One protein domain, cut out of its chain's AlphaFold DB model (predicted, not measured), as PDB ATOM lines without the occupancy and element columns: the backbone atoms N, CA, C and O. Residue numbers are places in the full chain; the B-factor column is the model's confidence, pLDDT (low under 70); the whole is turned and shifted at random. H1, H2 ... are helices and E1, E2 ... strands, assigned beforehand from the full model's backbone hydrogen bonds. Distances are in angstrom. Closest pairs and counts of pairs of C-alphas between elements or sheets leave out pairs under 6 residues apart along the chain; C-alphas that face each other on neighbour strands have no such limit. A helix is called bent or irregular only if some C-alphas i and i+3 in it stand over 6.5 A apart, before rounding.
ATOM      1  N   LEU A  26     187.032 131.968 133.274       88.81
ATOM      2  CA  LEU A  26     187.451 133.166 134.006       88.81
ATOM      3  C   LEU A  26     186.781 134.413 133.417       88.81
ATOM      4  O   LEU A  26     186.979 134.728 132.245       88.81
ATOM      5  N   ILE A  27     186.018 135.141 134.234       91.62
ATOM      6  CA  ILE A  27     185.454 136.454 133.892       91.62
ATOM      7  C   ILE A  27     186.227 137.543 134.637       91.62
ATOM      8  O   ILE A  27     186.332 137.506 135.862       91.62
ATOM      9  N   LEU A  28     186.722 138.535 133.895       93.81
ATOM     10  CA  LEU A  28     187.400 139.714 134.431       93.81
ATOM     11  C   LEU A  28     186.503 140.948 134.274       93.81
ATOM     12  O   LEU A  28     186.227 141.369 133.149       93.81
ATOM     13  N   LEU A  29     186.071 141.553 135.383       93.31
ATOM     14  CA  LEU A  29     185.411 142.859 135.368       93.31
ATOM     15  C   LEU A  29     186.453 143.963 135.537       93.31
ATOM     16  O   LEU A  29     186.963 144.170 136.635       93.31
ATOM     17  N   PHE A  30     186.723 144.706 134.468       92.25
ATOM     18  CA  PHE A  30     187.526 145.925 134.520       92.25
ATOM     19  C   PHE A  30     186.619 147.128 134.799       92.25
ATOM     20  O   PHE A  30     185.822 147.513 133.944       92.25
ATOM     21  N   SER A  31     186.728 147.735 135.981       88.50
ATOM     22  CA  SER A  31     186.016 148.980 136.301       88.50
ATOM     23  C   SER A  31     186.764 149.825 137.342       88.50
ATOM     24  O   SER A  31     187.490 149.274 138.172       88.50
ATOM     25  N   PRO A  32     186.634 151.165 137.315       85.31
ATOM     26  CA  PRO A  32     187.237 152.025 138.328       85.31
ATOM     27  C   PRO A  32     186.498 151.882 139.665       85.31
ATOM     28  O   PRO A  32     185.297 152.136 139.759       85.31
ATOM     29  N   VAL A  33     187.223 151.501 140.716       76.75
ATOM     30  CA  VAL A  33     186.697 151.414 142.084       76.75
ATOM     31  C   VAL A  33     186.893 152.756 142.782       76.75
ATOM     32  O   VAL A  33     188.022 153.221 142.944       76.75
ATOM     33  N   SER A  34     185.802 153.373 143.241       70.12
ATOM     34  CA  SER A  34     185.905 154.603 144.030       70.12
ATOM     35  C   SER A  34     186.497 154.330 145.413       70.12
ATOM     36  O   SER A  34     186.074 153.421 146.125       70.12
ATOM     37  N   THR A  35     187.462 155.156 145.807       67.75
ATOM     38  CA  THR A  35     188.144 155.097 147.107       67.75
ATOM     39  C   THR A  35     187.462 155.943 148.187       67.75
ATOM     40  O   THR A  35     187.929 155.964 149.329       67.75
ATOM     41  N   SER A  36     186.369 156.647 147.872       75.56
ATOM     42  CA  SER A  36     185.619 157.432 148.858       75.56
ATOM     43  C   SER A  36     184.538 156.585 149.536       75.56
ATOM     44  O   SER A  36     183.791 155.852 148.883       75.56
ATOM     45  N   LEU A  37     184.424 156.711 150.863       73.00
ATOM     46  CA  LEU A  37     183.411 155.982 151.635       73.00
ATOM     47  C   LEU A  37     181.988 156.344 151.189       73.00
ATOM     48  O   LEU A  37     181.160 155.454 151.106       73.00
ATOM     49  N   ASN A  38     181.729 157.597 150.798       76.06
ATOM     50  CA  ASN A  38     180.412 158.028 150.308       76.06
ATOM     51  C   ASN A  38     180.049 157.445 148.925       76.06
ATOM     52  O   ASN A  38     178.875 157.278 148.612       76.06
ATOM     53  N   CYS A  39     181.024 157.115 148.071       76.75
ATOM     54  CA  CYS A  39     180.722 156.370 146.845       76.75
ATOM     55  C   CYS A  39     180.446 154.893 147.143       76.75
ATOM     56  O   CYS A  39     179.550 154.317 146.534       76.75
ATOM     57  N   LEU A  40     181.184 154.290 148.080       78.31
ATOM     58  CA  LEU A  40     180.955 152.909 148.521       78.31
ATOM     59  C   LEU A  40     179.628 152.763 149.287       78.31
ATOM     60  O   LEU A  40     178.946 151.756 149.122       78.31
ATOM     61  N   SER A  41     179.234 153.779 150.062       78.38
ATOM     62  CA  SER A  41     177.950 153.853 150.763       78.38
ATOM     63  C   SER A  41     176.803 153.900 149.755       78.38
ATOM     64  O   SER A  41     175.937 153.033 149.779       78.38
ATOM     65  N   ASN A  42     176.859 154.827 148.793       81.88
ATOM     66  CA  ASN A  42     175.835 154.984 147.761       81.88
ATOM     67  C   ASN A  42     175.761 153.769 146.820       81.88
ATOM     68  O   ASN A  42     174.668 153.366 146.439       81.88
ATOM     69  N   PHE A  43     176.897 153.148 146.477       82.44
ATOM     70  CA  PHE A  43     176.933 151.910 145.685       82.44
ATOM     71  C   PHE A  43     176.248 150.733 146.399       82.44
ATOM     72  O   PHE A  43     175.628 149.893 145.752       82.44
ATOM     73  N   MET A  44     176.339 150.688 147.731       82.19
ATOM     74  CA  MET A  44     175.714 149.661 148.566       82.19
ATOM     75  C   MET A  44     174.343 150.056 149.123       82.19
ATOM     76  O   MET A  44     173.766 149.268 149.873       82.19
ATOM     77  N   ASP A  45     173.822 151.243 148.801       82.00
ATOM     78  CA  ASP A  45     172.623 151.833 149.416       82.00
ATOM     79  C   ASP A  45     172.693 151.819 150.963       82.00
ATOM     80  O   ASP A  45     171.865 151.231 151.659       82.00
ATOM     81  N   MET A  46     173.789 152.346 151.516       79.38
ATOM     82  CA  MET A  46     174.066 152.419 152.957       79.38
ATOM     83  C   MET A  46     174.286 153.865 153.403       79.38
ATOM     84  O   MET A  46     174.887 154.665 152.688       79.38
ATOM     85  N   GLU A  47     173.880 154.175 154.632       74.06
ATOM     86  CA  GLU A  47     174.260 155.414 155.311       74.06
ATOM     87  C   GLU A  47     175.748 155.375 155.692       74.06
ATOM     88  O   GLU A  47     176.223 154.391 156.268       74.06
ATOM     89  N   SER A  48     176.494 156.453 155.421       67.25
ATOM     90  CA  SER A  48     177.940 156.523 155.701       67.25
ATOM     91  C   SER A  48     178.296 156.336 157.183       67.25
ATOM     92  O   SER A  48     179.404 155.904 157.490       67.25
ATOM     93  N   GLU A  49     177.368 156.623 158.100       64.25
ATOM     94  CA  GLU A  49     177.557 156.461 159.550       64.25
ATOM     95  C   GLU A  49     177.485 154.990 160.008       64.25
ATOM     96  O   GLU A  49     178.037 154.640 161.049       64.25
ATOM     97  N   GLN A  50     176.871 154.104 159.214       60.75
ATOM     98  CA  GLN A  50     176.744 152.669 159.510       60.75
ATOM     99  C   GLN A  50     177.871 151.820 158.883       60.75
ATOM    100  O   GLN A  50     177.858 150.588 158.961       60.75
ATOM    101  N   LEU A  51     178.843 152.454 158.219       67.94
ATOM    102  CA  LEU A  51     179.745 151.809 157.259       67.94
ATOM    103  C   LEU A  51     180.976 151.156 157.920       67.94
ATOM    104  O   LEU A  51     182.129 151.493 157.651       67.94
ATOM    105  N   VAL A  52     180.721 150.177 158.788       78.62
ATOM    106  CA  VAL A  52     181.742 149.271 159.340       78.62
ATOM    107  C   VAL A  52     182.140 148.231 158.285       78.62
ATOM    108  O   VAL A  52     181.306 147.799 157.488       78.62
ATOM    109  N   VAL A  53     183.409 147.802 158.290       74.56
ATOM    110  CA  VAL A  53     183.966 146.827 157.329       74.56
ATOM    111  C   VAL A  53     183.103 145.571 157.214       74.56
ATOM    112  O   VAL A  53     182.748 145.184 156.103       74.56
ATOM    113  N   ASP A  54     182.747 144.951 158.340       80.31
ATOM    114  CA  ASP A  54     181.949 143.724 158.351       80.31
ATOM    115  C   ASP A  54     180.534 143.952 157.818       80.31
ATOM    116  O   ASP A  54     180.110 143.227 156.925       80.31
ATOM    117  N   ALA A  55     179.853 145.018 158.252       82.88
ATOM    118  CA  ALA A  55     178.512 145.366 157.776       82.88
ATOM    119  C   ALA A  55     178.470 145.622 156.256       82.88
ATOM    120  O   ALA A  55     177.555 145.158 155.573       82.88
ATOM    121  N   PHE A  56     179.487 146.300 155.708       84.62
ATOM    122  CA  PHE A  56     179.659 146.446 154.260       84.62
ATOM    123  C   PHE A  56     179.851 145.082 153.585       84.62
ATOM    124  O   PHE A  56     179.168 144.777 152.608       84.62
ATOM    125  N   CYS A  57     180.761 144.250 154.101       84.12
ATOM    126  CA  CYS A  57     181.075 142.954 153.502       84.12
ATOM    127  C   CYS A  57     179.878 141.994 153.550       84.12
ATOM    128  O   CYS A  57     179.653 141.263 152.589       84.12
ATOM    129  N   ASP A  58     179.080 142.026 154.613       85.88
ATOM    130  CA  ASP A  58     177.902 141.174 154.768       85.88
ATOM    131  C   ASP A  58     176.743 141.653 153.883       85.88
ATOM    132  O   ASP A  58     176.093 140.827 153.239       85.88
ATOM    133  N   LYS A  59     176.542 142.974 153.718       87.75
ATOM    134  CA  LYS A  59     175.603 143.498 152.707       87.75
ATOM    135  C   LYS A  59     176.072 143.174 151.280       87.75
ATOM    136  O   LYS A  59     175.248 142.853 150.426       87.75
ATOM    137  N   PHE A  60     177.381 143.192 151.022       88.62
ATOM    138  CA  PHE A  60     177.969 142.808 149.734       88.62
ATOM    139  C   PHE A  60     177.743 141.321 149.429       88.62
ATOM    140  O   PHE A  60     177.256 140.976 148.352       88.62
ATOM    141  N   VAL A  61     177.997 140.440 150.402       87.50
ATOM    142  CA  VAL A  61     177.709 139.002 150.289       87.50
ATOM    143  C   VAL A  61     176.208 138.734 150.145       87.50
ATOM    144  O   VAL A  61     175.830 137.860 149.372       87.50
ATOM    145  N   HIS A  62     175.342 139.503 150.810       88.56
ATOM    146  CA  HIS A  62     173.891 139.391 150.651       88.56
ATOM    147  C   HIS A  62     173.423 139.757 149.230       88.56
ATOM    148  O   HIS A  62     172.654 139.010 148.628       88.56
ATOM    149  N   ILE A  63     173.896 140.877 148.669       89.25
ATOM    150  CA  ILE A  63     173.497 141.340 147.326       89.25
ATOM    151  C   ILE A  63     174.046 140.420 146.224       89.25
ATOM    152  O   ILE A  63     173.306 140.031 145.321       89.25
ATOM    153  N   PHE A  64     175.325 140.045 146.294       90.25
ATOM    154  CA  PHE A  64     176.012 139.316 145.220       90.25
ATOM    155  C   PHE A  64     176.123 137.795 145.452       90.25
ATOM    156  O   PHE A  64     176.572 137.068 144.565       90.25
ATOM    157  N   GLY A  65     175.694 137.273 146.606       87.12
ATOM    158  CA  GLY A  65     175.775 135.847 146.947       87.12
ATOM    159  C   GLY A  65     174.927 134.937 146.051       87.12
ATOM    160  O   GLY A  65     175.327 133.813 145.748       87.12
ATOM    161  N   SER A  66     173.795 135.435 145.550       87.56
ATOM    162  CA  SER A  66     172.994 134.756 144.523       87.56
ATOM    163  C   SER A  66     173.775 134.609 143.209       87.56
ATOM    164  O   SER A  66     173.840 133.515 142.646       87.56
ATOM    165  N   LEU A  67     174.443 135.680 142.767       87.94
ATOM    166  CA  LEU A  67     175.279 135.693 141.565       87.94
ATOM    167  C   LEU A  67     176.509 134.785 141.714       87.94
ATOM    168  O   LEU A  67     176.817 134.033 140.792       87.94
ATOM    169  N   LYS A  68     177.154 134.770 142.892       85.38
ATOM    170  CA  LYS A  68     178.208 133.796 143.238       85.38
ATOM    171  C   LYS A  68     177.734 132.364 143.003       85.38
ATOM    172  O   LYS A  68     178.442 131.602 142.355       85.38
ATOM    173  N   ASN A  69     176.553 132.000 143.502       82.81
ATOM    174  CA  ASN A  69     176.041 130.636 143.365       82.81
ATOM    175  C   ASN A  69     175.784 130.266 141.892       82.81
ATOM    176  O   ASN A  69     176.119 129.156 141.488       82.81
ATOM    177  N   VAL A  70     175.277 131.205 141.080       85.88
ATOM    178  CA  VAL A  70     175.067 131.022 139.628       85.88
ATOM    179  C   VAL A  70     176.386 130.932 138.847       85.88
ATOM    180  O   VAL A  70     176.468 130.190 137.868       85.88
ATOM    181  N   PHE A  71     177.429 131.657 139.259       86.56
ATOM    182  CA  PHE A  71     178.769 131.535 138.676       86.56
ATOM    183  C   PHE A  71     179.423 130.195 139.043       86.56
ATOM    184  O   PHE A  71     179.891 129.482 138.157       86.56
ATOM    185  N   VAL A  72     179.375 129.789 140.317       80.31
ATOM    186  CA  VAL A  72     179.919 128.498 140.774       80.31
ATOM    187  C   VAL A  72     179.201 127.320 140.105       80.31
ATOM    188  O   VAL A  72     179.862 126.385 139.664       80.31
ATOM    189  N   SER A  73     177.874 127.376 139.929       77.81
ATOM    190  CA  SER A  73     177.116 126.326 139.227       77.81
ATOM    191  C   SER A  73     177.335 126.286 137.707       77.81
ATOM    192  O   SER A  73     176.748 125.440 137.039       77.81
ATOM    193  N   ARG A  74     178.121 127.214 137.146       81.44
ATOM    194  CA  ARG A  74     178.504 127.288 135.722       81.44
ATOM    195  C   ARG A  74     180.025 127.186 135.520       81.44
ATOM    196  O   ARG A  74     180.521 127.492 134.442       81.44
ATOM    197  N   ASP A  75     180.748 126.801 136.573       79.56
ATOM    198  CA  ASP A  75     182.213 126.774 136.654       79.56
ATOM    199  C   ASP A  75     182.892 128.067 136.159       79.56
ATOM    200  O   ASP A  75     183.819 128.059 135.342       79.56
ATOM    201  N   ILE A  76     182.381 129.199 136.653       84.81
ATOM    202  CA  ILE A  76     182.897 130.548 136.417       84.81
ATOM    203  C   ILE A  76     183.609 131.042 137.680       84.81
ATOM    204  O   ILE A  76     182.970 131.291 138.707       84.81
ATOM    205  N   HIS A  77     184.917 131.285 137.581       87.19
ATOM    206  CA  HIS A  77     185.585 132.229 138.469       87.19
ATOM    207  C   HIS A  77     185.331 133.651 137.970       87.19
ATOM    208  O   HIS A  77     185.455 133.942 136.780       87.19
ATOM    209  N   PHE A  78     185.006 134.550 138.890       90.25
ATOM    210  CA  PHE A  78     184.901 135.977 138.620       90.25
ATOM    211  C   PHE A  78     186.035 136.699 139.341       90.25
ATOM    212  O   PHE A  78     186.340 136.376 140.490       90.25
ATOM    213  N   SER A  79     186.631 137.694 138.690       91.06
ATOM    214  CA  SER A  79     187.613 138.577 139.303       91.06
ATOM    215  C   SER A  79     187.352 140.036 138.955       91.06
ATOM    216  O   SER A  79     187.123 140.391 137.799       91.06
ATOM    217  N   TRP A  80     187.395 140.888 139.978       91.62
ATOM    218  CA  TRP A  80     187.255 142.330 139.837       91.62
ATOM    219  C   TRP A  80     188.643 142.966 139.712       91.62
ATOM    220  O   TRP A  80     189.472 142.868 140.619       91.62
ATOM    221  N   ILE A  81     188.887 143.640 138.590       91.62
ATOM    222  CA  ILE A  81     190.106 144.399 138.325       91.62
ATOM    223  C   ILE A  81     189.796 145.891 138.451       91.62
ATOM    224  O   ILE A  81     189.114 146.475 137.607       91.62
ATOM    225  N   ASN A  82     190.310 146.519 139.508       89.62
ATOM    226  CA  ASN A  82     190.216 147.962 139.696       89.62
ATOM    227  C   ASN A  82     191.040 148.700 138.627       89.62
ATOM    228  O   ASN A  82     192.263 148.549 138.580       89.62
ATOM    229  N   VAL A  83     190.381 149.519 137.808       87.81
ATOM    230  CA  VAL A  83     191.022 150.375 136.800       87.81
ATOM    231  C   VAL A  83     191.394 151.721 137.422       87.81
ATOM    232  O   VAL A  83     190.540 152.574 137.664       87.81
ATOM    233  N   THR A  84     192.685 151.930 137.666       71.31
ATOM    234  CA  THR A  84     193.223 153.154 138.274       71.31
ATOM    235  C   THR A  84     193.298 154.309 137.272       71.31
ATOM    236  O   THR A  84     194.290 154.514 136.576       71.31
ATOM    237  N   TYR A  85     192.236 155.117 137.212       56.56
ATOM    238  CA  TYR A  85     192.214 156.327 136.390       56.56
ATOM    239  C   TYR A  85     192.978 157.475 137.073       56.56
ATOM    240  O   TYR A  85     192.471 158.113 138.000       56.56
ATOM    241  N   VAL A  86     194.198 157.765 136.609       49.81
ATOM    242  CA  VAL A  86     194.945 158.967 137.015       49.81
ATOM    243  C   VAL A  86     194.305 160.182 136.346       49.81
ATOM    244  O   VAL A  86     194.621 160.532 135.213       49.81
ATOM    245  N   MET A  87     193.361 160.809 137.043       36.56
ATOM    246  CA  MET A  87     192.667 161.991 136.545       36.56
ATOM    247  C   MET A  87     193.606 163.205 136.567       36.56
ATOM    248  O   MET A  87     193.937 163.700 137.642       36.56
ATOM    249  N   GLU A  88     193.986 163.724 135.395       30.42
ATOM    250  CA  GLU A  88     194.746 164.983 135.228       30.42
ATOM    251  C   GLU A  88     193.893 166.243 135.522       30.42
ATOM    252  O   GLU A  88     193.979 167.264 134.841       30.42
ATOM    253  N   PHE A 100     195.748 153.894 151.458       40.97
ATOM    254  CA  PHE A 100     194.304 153.920 151.174       40.97
ATOM    255  C   PHE A 100     193.485 152.911 152.018       40.97
ATOM    256  O   PHE A 100     193.392 151.744 151.632       40.97
ATOM    257  N   PRO A 101     192.805 153.323 153.110       46.34
ATOM    258  CA  PRO A 101     192.124 152.373 154.003       46.34
ATOM    259  C   PRO A 101     190.844 151.790 153.383       46.34
ATOM    260  O   PRO A 101     190.380 150.710 153.752       46.34
ATOM    261  N   ASN A 102     190.271 152.534 152.433       52.34
ATOM    262  CA  ASN A 102     188.912 152.344 151.937       52.34
ATOM    263  C   ASN A 102     188.822 151.326 150.792       52.34
ATOM    264  O   ASN A 102     187.800 150.658 150.667       52.34
ATOM    265  N   LEU A 103     189.881 151.158 149.985       56.94
ATOM    266  CA  LEU A 103     189.892 150.168 148.893       56.94
ATOM    267  C   LEU A 103     189.674 148.746 149.441       56.94
ATOM    268  O   LEU A 103     188.919 147.962 148.867       56.94
ATOM    269  N   GLY A 104     190.231 148.489 150.630       68.12
ATOM    270  CA  GLY A 104     190.058 147.254 151.383       68.12
ATOM    271  C   GLY A 104     188.599 146.881 151.679       68.12
ATOM    272  O   GLY A 104     188.330 145.716 151.947       68.12
ATOM    273  N   PHE A 105     187.633 147.811 151.658       77.31
ATOM    274  CA  PHE A 105     186.218 147.471 151.871       77.31
ATOM    275  C   PHE A 105     185.668 146.643 150.708       77.31
ATOM    276  O   PHE A 105     185.219 145.519 150.932       77.31
ATOM    277  N   LEU A 106     185.757 147.154 149.472       81.00
ATOM    278  CA  LEU A 106     185.303 146.407 148.296       81.00
ATOM    279  C   LEU A 106     186.145 145.146 148.089       81.00
ATOM    280  O   LEU A 106     185.594 144.083 147.831       81.00
ATOM    281  N   GLU A 107     187.459 145.252 148.265       82.19
ATOM    282  CA  GLU A 107     188.388 144.129 148.151       82.19
ATOM    283  C   GLU A 107     188.015 142.960 149.084       82.19
ATOM    284  O   GLU A 107     187.876 141.826 148.620       82.19
ATOM    285  N   ARG A 108     187.751 143.233 150.373       80.25
ATOM    286  CA  ARG A 108     187.278 142.218 151.332       80.25
ATOM    287  C   ARG A 108     185.885 141.694 150.982       80.25
ATOM    288  O   ARG A 108     185.657 140.493 151.103       80.25
ATOM    289  N   GLY A 109     184.972 142.545 150.509       83.12
ATOM    290  CA  GLY A 109     183.639 142.127 150.054       83.12
ATOM    291  C   GLY A 109     183.700 141.137 148.882       83.12
ATOM    292  O   GLY A 109     183.103 140.062 148.941       83.12
ATOM    293  N   VAL A 110     184.494 141.454 147.855       86.62
ATOM    294  CA  VAL A 110     184.750 140.594 146.687       86.62
ATOM    295  C   VAL A 110     185.409 139.277 147.117       86.62
ATOM    296  O   VAL A 110     184.944 138.199 146.740       86.62
ATOM    297  N   LYS A 111     186.417 139.322 147.996       81.38
ATOM    298  CA  LYS A 111     187.064 138.106 148.515       81.38
ATOM    299  C   LYS A 111     186.160 137.266 149.425       81.38
ATOM    300  O   LYS A 111     186.257 136.043 149.355       81.38
ATOM    301  N   ARG A 112     185.220 137.850 150.190       81.38
ATOM    302  CA  ARG A 112     184.189 137.078 150.932       81.38
ATOM    303  C   ARG A 112     183.270 136.272 150.003       81.38
ATOM    304  O   ARG A 112     182.691 135.275 150.434       81.38
ATOM    305  N   LEU A 113     183.177 136.617 148.717       81.38
ATOM    306  CA  LEU A 113     182.509 135.772 147.722       81.38
ATOM    307  C   LEU A 113     183.414 134.667 147.152       81.38
ATOM    308  O   LEU A 113     182.891 133.675 146.653       81.38
ATOM    309  N   GLY A 114     184.738 134.753 147.283       79.25
ATOM    310  CA  GLY A 114     185.679 133.851 146.602       79.25
ATOM    311  C   GLY A 114     185.995 134.272 145.178       79.25
ATOM    312  O   GLY A 114     186.377 133.442 144.358       79.25
ATOM    313  N   TRP A 115     185.802 135.551 144.886       86.56
ATOM    314  CA  TRP A 115     186.179 136.175 143.632       86.56
ATOM    315  C   TRP A 115     187.580 136.780 143.758       86.56
ATOM    316  O   TRP A 115     187.955 137.269 144.828       86.56
ATOM    317  N   GLY A 116     188.360 136.746 142.678       86.25
ATOM    318  CA  GLY A 116     189.663 137.408 142.633       86.25
ATOM    319  C   GLY A 116     189.512 138.929 142.736       86.25
ATOM    320  O   GLY A 116     188.541 139.497 142.232       86.25
ATOM    321  N   PHE A 117     190.489 139.613 143.324       86.44
ATOM    322  CA  PHE A 117     190.541 141.076 143.333       86.44
ATOM    323  C   PHE A 117     191.968 141.541 143.053       86.44
ATOM    324  O   PHE A 117     192.915 141.069 143.682       86.44
ATOM    325  N   SER A 118     192.121 142.469 142.112       88.50
ATOM    326  CA  SER A 118     193.412 143.072 141.774       88.50
ATOM    327  C   SER A 118     193.220 144.475 141.189       88.50
ATOM    328  O   SER A 118     192.099 144.975 141.097       88.50
ATOM    329  N   SER A 119     194.304 145.128 140.774       88.19
ATOM    330  CA  SER A 119     194.262 146.415 140.072       88.19
ATOM    331  C   SER A 119     195.069 146.379 138.778       88.19
ATOM    332  O   SER A 119     195.987 145.572 138.621       88.19
ATOM    333  N   THR A 120     194.755 147.284 137.851       89.25
ATOM    334  CA  THR A 120     195.530 147.475 136.618       89.25
ATOM    335  C   THR A 120     197.003 147.753 136.906       89.25
ATOM    336  O   THR A 120     197.865 147.208 136.217       89.25
ATOM    337  N   ASP A 121     197.309 148.513 137.960       86.56
ATOM    338  CA  ASP A 121     198.689 148.791 138.368       86.56
ATOM    339  C   ASP A 121     199.374 147.555 138.969       86.56
ATOM    340  O   ASP A 121     200.527 147.283 138.643       86.56
ATOM    341  N   ALA A 122     198.686 146.769 139.806       88.38
ATOM    342  CA  ALA A 122     199.248 145.537 140.370       88.38
ATOM    343  C   ALA A 122     199.562 144.503 139.274       88.38
ATOM    344  O   ALA A 122     200.614 143.867 139.310       88.38
ATOM    345  N   ILE A 123     198.700 144.386 138.258       89.88
ATOM    346  CA  ILE A 123     198.937 143.505 137.108       89.88
ATOM    347  C   ILE A 123     200.101 144.023 136.254       89.88
ATOM    348  O   ILE A 123     201.043 143.276 135.993       89.88
ATOM    349  N   THR A 124     200.060 145.284 135.812       88.81
ATOM    350  CA  THR A 124     201.039 145.821 134.844       88.81
ATOM    351  C   THR A 124     202.411 146.073 135.466       88.81
ATOM    352  O   THR A 124     203.418 145.590 134.950       88.81
ATOM    353  N   LEU A 125     202.470 146.773 136.603       89.00
ATOM    354  CA  LEU A 125     203.723 147.074 137.296       89.00
ATOM    355  C   LEU A 125     204.290 145.834 138.001       89.00
ATOM    356  O   LEU A 125     205.507 145.672 138.063       89.00
ATOM    357  N   GLY A 126     203.429 144.923 138.465       89.94
ATOM    358  CA  GLY A 126     203.847 143.612 138.963       89.94
ATOM    359  C   GLY A 126     204.535 142.776 137.888       89.94
ATOM    360  O   GLY A 126     205.661 142.320 138.092       89.94
ATOM    361  N   SER A 127     203.903 142.636 136.716       90.44
ATOM    362  CA  SER A 127     204.433 141.824 135.605       90.44
ATOM    363  C   SER A 127     205.746 142.358 135.020       90.44
ATOM    364  O   SER A 127     206.479 141.608 134.383       90.44
ATOM    365  N   ALA A 128     206.078 143.633 135.252       89.12
ATOM    366  CA  ALA A 128     207.360 144.210 134.853       89.12
ATOM    367  C   ALA A 128     208.550 143.732 135.714       89.12
ATOM    368  O   ALA A 128     209.692 143.856 135.269       89.12
ATOM    369  N   LEU A 129     208.302 143.201 136.923       88.12
ATOM    370  CA  LEU A 129     209.335 142.687 137.841       88.12
ATOM    371  C   LEU A 129     209.263 141.172 138.078       88.12
ATOM    372  O   LEU A 129     210.291 140.519 138.286       88.12
ATOM    373  N   ILE A 130     208.044 140.635 138.125       90.38
ATOM    374  CA  ILE A 130     207.704 139.309 138.648       90.38
ATOM    375  C   ILE A 130     206.969 138.524 137.553       90.38
ATOM    376  O   ILE A 130     206.071 139.079 136.920       90.38
ATOM    377  N   PRO A 131     207.291 137.235 137.325       90.31
ATOM    378  CA  PRO A 131     206.589 136.413 136.343       90.31
ATOM    379  C   PRO A 131     205.073 136.426 136.560       90.31
ATOM    380  O   PRO A 131     204.603 136.121 137.656       90.31
ATOM    381  N   PHE A 132     204.302 136.716 135.506       90.69
ATOM    382  CA  PHE A 132     202.842 136.854 135.597       90.69
ATOM    383  C   PHE A 132     202.151 135.635 136.232       90.69
ATOM    384  O   PHE A 132     201.178 135.796 136.958       90.69
ATOM    385  N   GLY A 133     202.679 134.418 136.062       88.50
ATOM    386  CA  GLY A 133     202.134 133.217 136.704       88.50
ATOM    387  C   GLY A 133     202.234 133.168 138.239       88.50
ATOM    388  O   GLY A 133     201.535 132.362 138.841       88.50
ATOM    389  N   LEU A 134     203.030 134.039 138.875       89.00
ATOM    390  CA  LEU A 134     203.040 134.265 140.333       89.00
ATOM    391  C   LEU A 134     202.071 135.380 140.784       89.00
ATOM    392  O   LEU A 134     201.897 135.599 141.984       89.00
ATOM    393  N   ILE A 135     201.458 136.086 139.831       89.75
ATOM    394  CA  ILE A 135     200.430 137.123 140.035       89.75
ATOM    395  C   ILE A 135     199.045 136.553 139.693       89.75
ATOM    396  O   ILE A 135     198.071 136.817 140.397       89.75
ATOM    397  N   TYR A 136     198.972 135.715 138.654       89.00
ATOM    398  CA  TYR A 136     197.758 135.094 138.130       89.00
ATOM    399  C   TYR A 136     196.850 134.459 139.197       89.00
ATOM    400  O   TYR A 136     195.645 134.664 139.095       89.00
ATOM    401  N   PRO A 137     197.328 133.768 140.254       85.19
ATOM    402  CA  PRO A 137     196.414 133.197 141.247       85.19
ATOM    403  C   PRO A 137     195.641 134.229 142.080       85.19
ATOM    404  O   PRO A 137     194.601 133.892 142.631       85.19
ATOM    405  N   ASN A 138     196.071 135.491 142.138       79.56
ATOM    406  CA  ASN A 138     195.274 136.555 142.766       79.56
ATOM    407  C   ASN A 138     194.081 136.993 141.878       79.56
ATOM    408  O   ASN A 138     193.212 137.740 142.328       79.56
ATOM    409  N   ILE A 139     194.051 136.528 140.621       86.19
ATOM    410  CA  ILE A 139     193.085 136.869 139.567       86.19
ATOM    411  C   ILE A 139     192.238 135.648 139.171       86.19
ATOM    412  O   ILE A 139     191.034 135.760 138.998       86.19
TER     413      ILE A 139
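What this domain is: This is residues 26 to 88 and 100 to 139 of the 894 residues of an uncharacterized protein of Macleaya cordata (UniProt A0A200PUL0). A small parallel sheet, E1 E2 E3, forms a wall with H3 lying along one face, and the long, kinked H2 packs on H3 and reaches the sheet with residues 68 to 72. H1 sits beyond H3, off the sheet, while H4 leads away from the end of E3 into an unnamed tail, residues 128 to 139. The 103 printed residues run E1 H1 H2 E2 H3 E3 H4, a mixed class in two layers, helices H2 and H3 on one face. The whole is compact, radius of gyration of the C-alphas 14.5 A, but flat, spanning 42 by 42 by 20 A.

How they stand to each other: Start at inner strand E2, residues 76 to 82. Edge strand E1, residues 26 to 31, is parallel to it at 23 degrees, with N 29 and O 79 2.9 A apart, within hydrogen-bond range. Edge strand E3, residues 116 to 119, is parallel to E2 at 24 degrees, with N 82 and O 118 at 2.8 A. H3, residues 103 to 113, is over E3, height over the sheet 8.8 A, and runs along the strands; the closest C-alphas are Glu 107 and Phe 117, 6.1 A. H2, residues 53 to 72, touches H3 at a steep tilt of 42 degrees, the same way, closest at C-alphas 57 and 109, 4.4 A. E1, H1 at residues 37 to 43, H2 and E2 make a strand-helix-strand unit, two parallel neighbour strands joined through helices, with a right-handed crossover. H1 is close to H3 but not clearly touching: the closest C-alphas, 40 and 106, are 7.8 A apart. H4, residues 120 to 127, only grazes the sheet, with residues 120 to 125. Each O i to N i+4 pair is within hydrogen-bond range in H1, H3 and H4; in H2, 14 of 16 are.

Where its parts are: Find C-alpha 26 at (187.451, 133.166, 134.006), where E1 begins its 16.0 A. H2 covers 25.0 A from C-alpha 53 at (183.966, 146.827, 157.329); it has a kink of 55 degrees near residue 66 and is irregular, C-alphas 63 and 66 being 7.2 A apart. E2 spans 19.2 A, H3 16.2 A, E3 10.4 A, H1 9.7 A, and H4 10.6 A to C-alpha 127 at (204.433, 141.824, 135.605).

The domain as a whole: The C-alphas farthest apart, of Ser 73 and Glu 88, are 42.7 A apart. Residues 89 to 99 are cut out, leaving 19.4 A between C-alphas 88 and 100; of the links printed whole, none is long. Mean pLDDT of the printed part is 80.7, with residues 35, 48 to 51, 85 to 88 and 100 to 104 under 70.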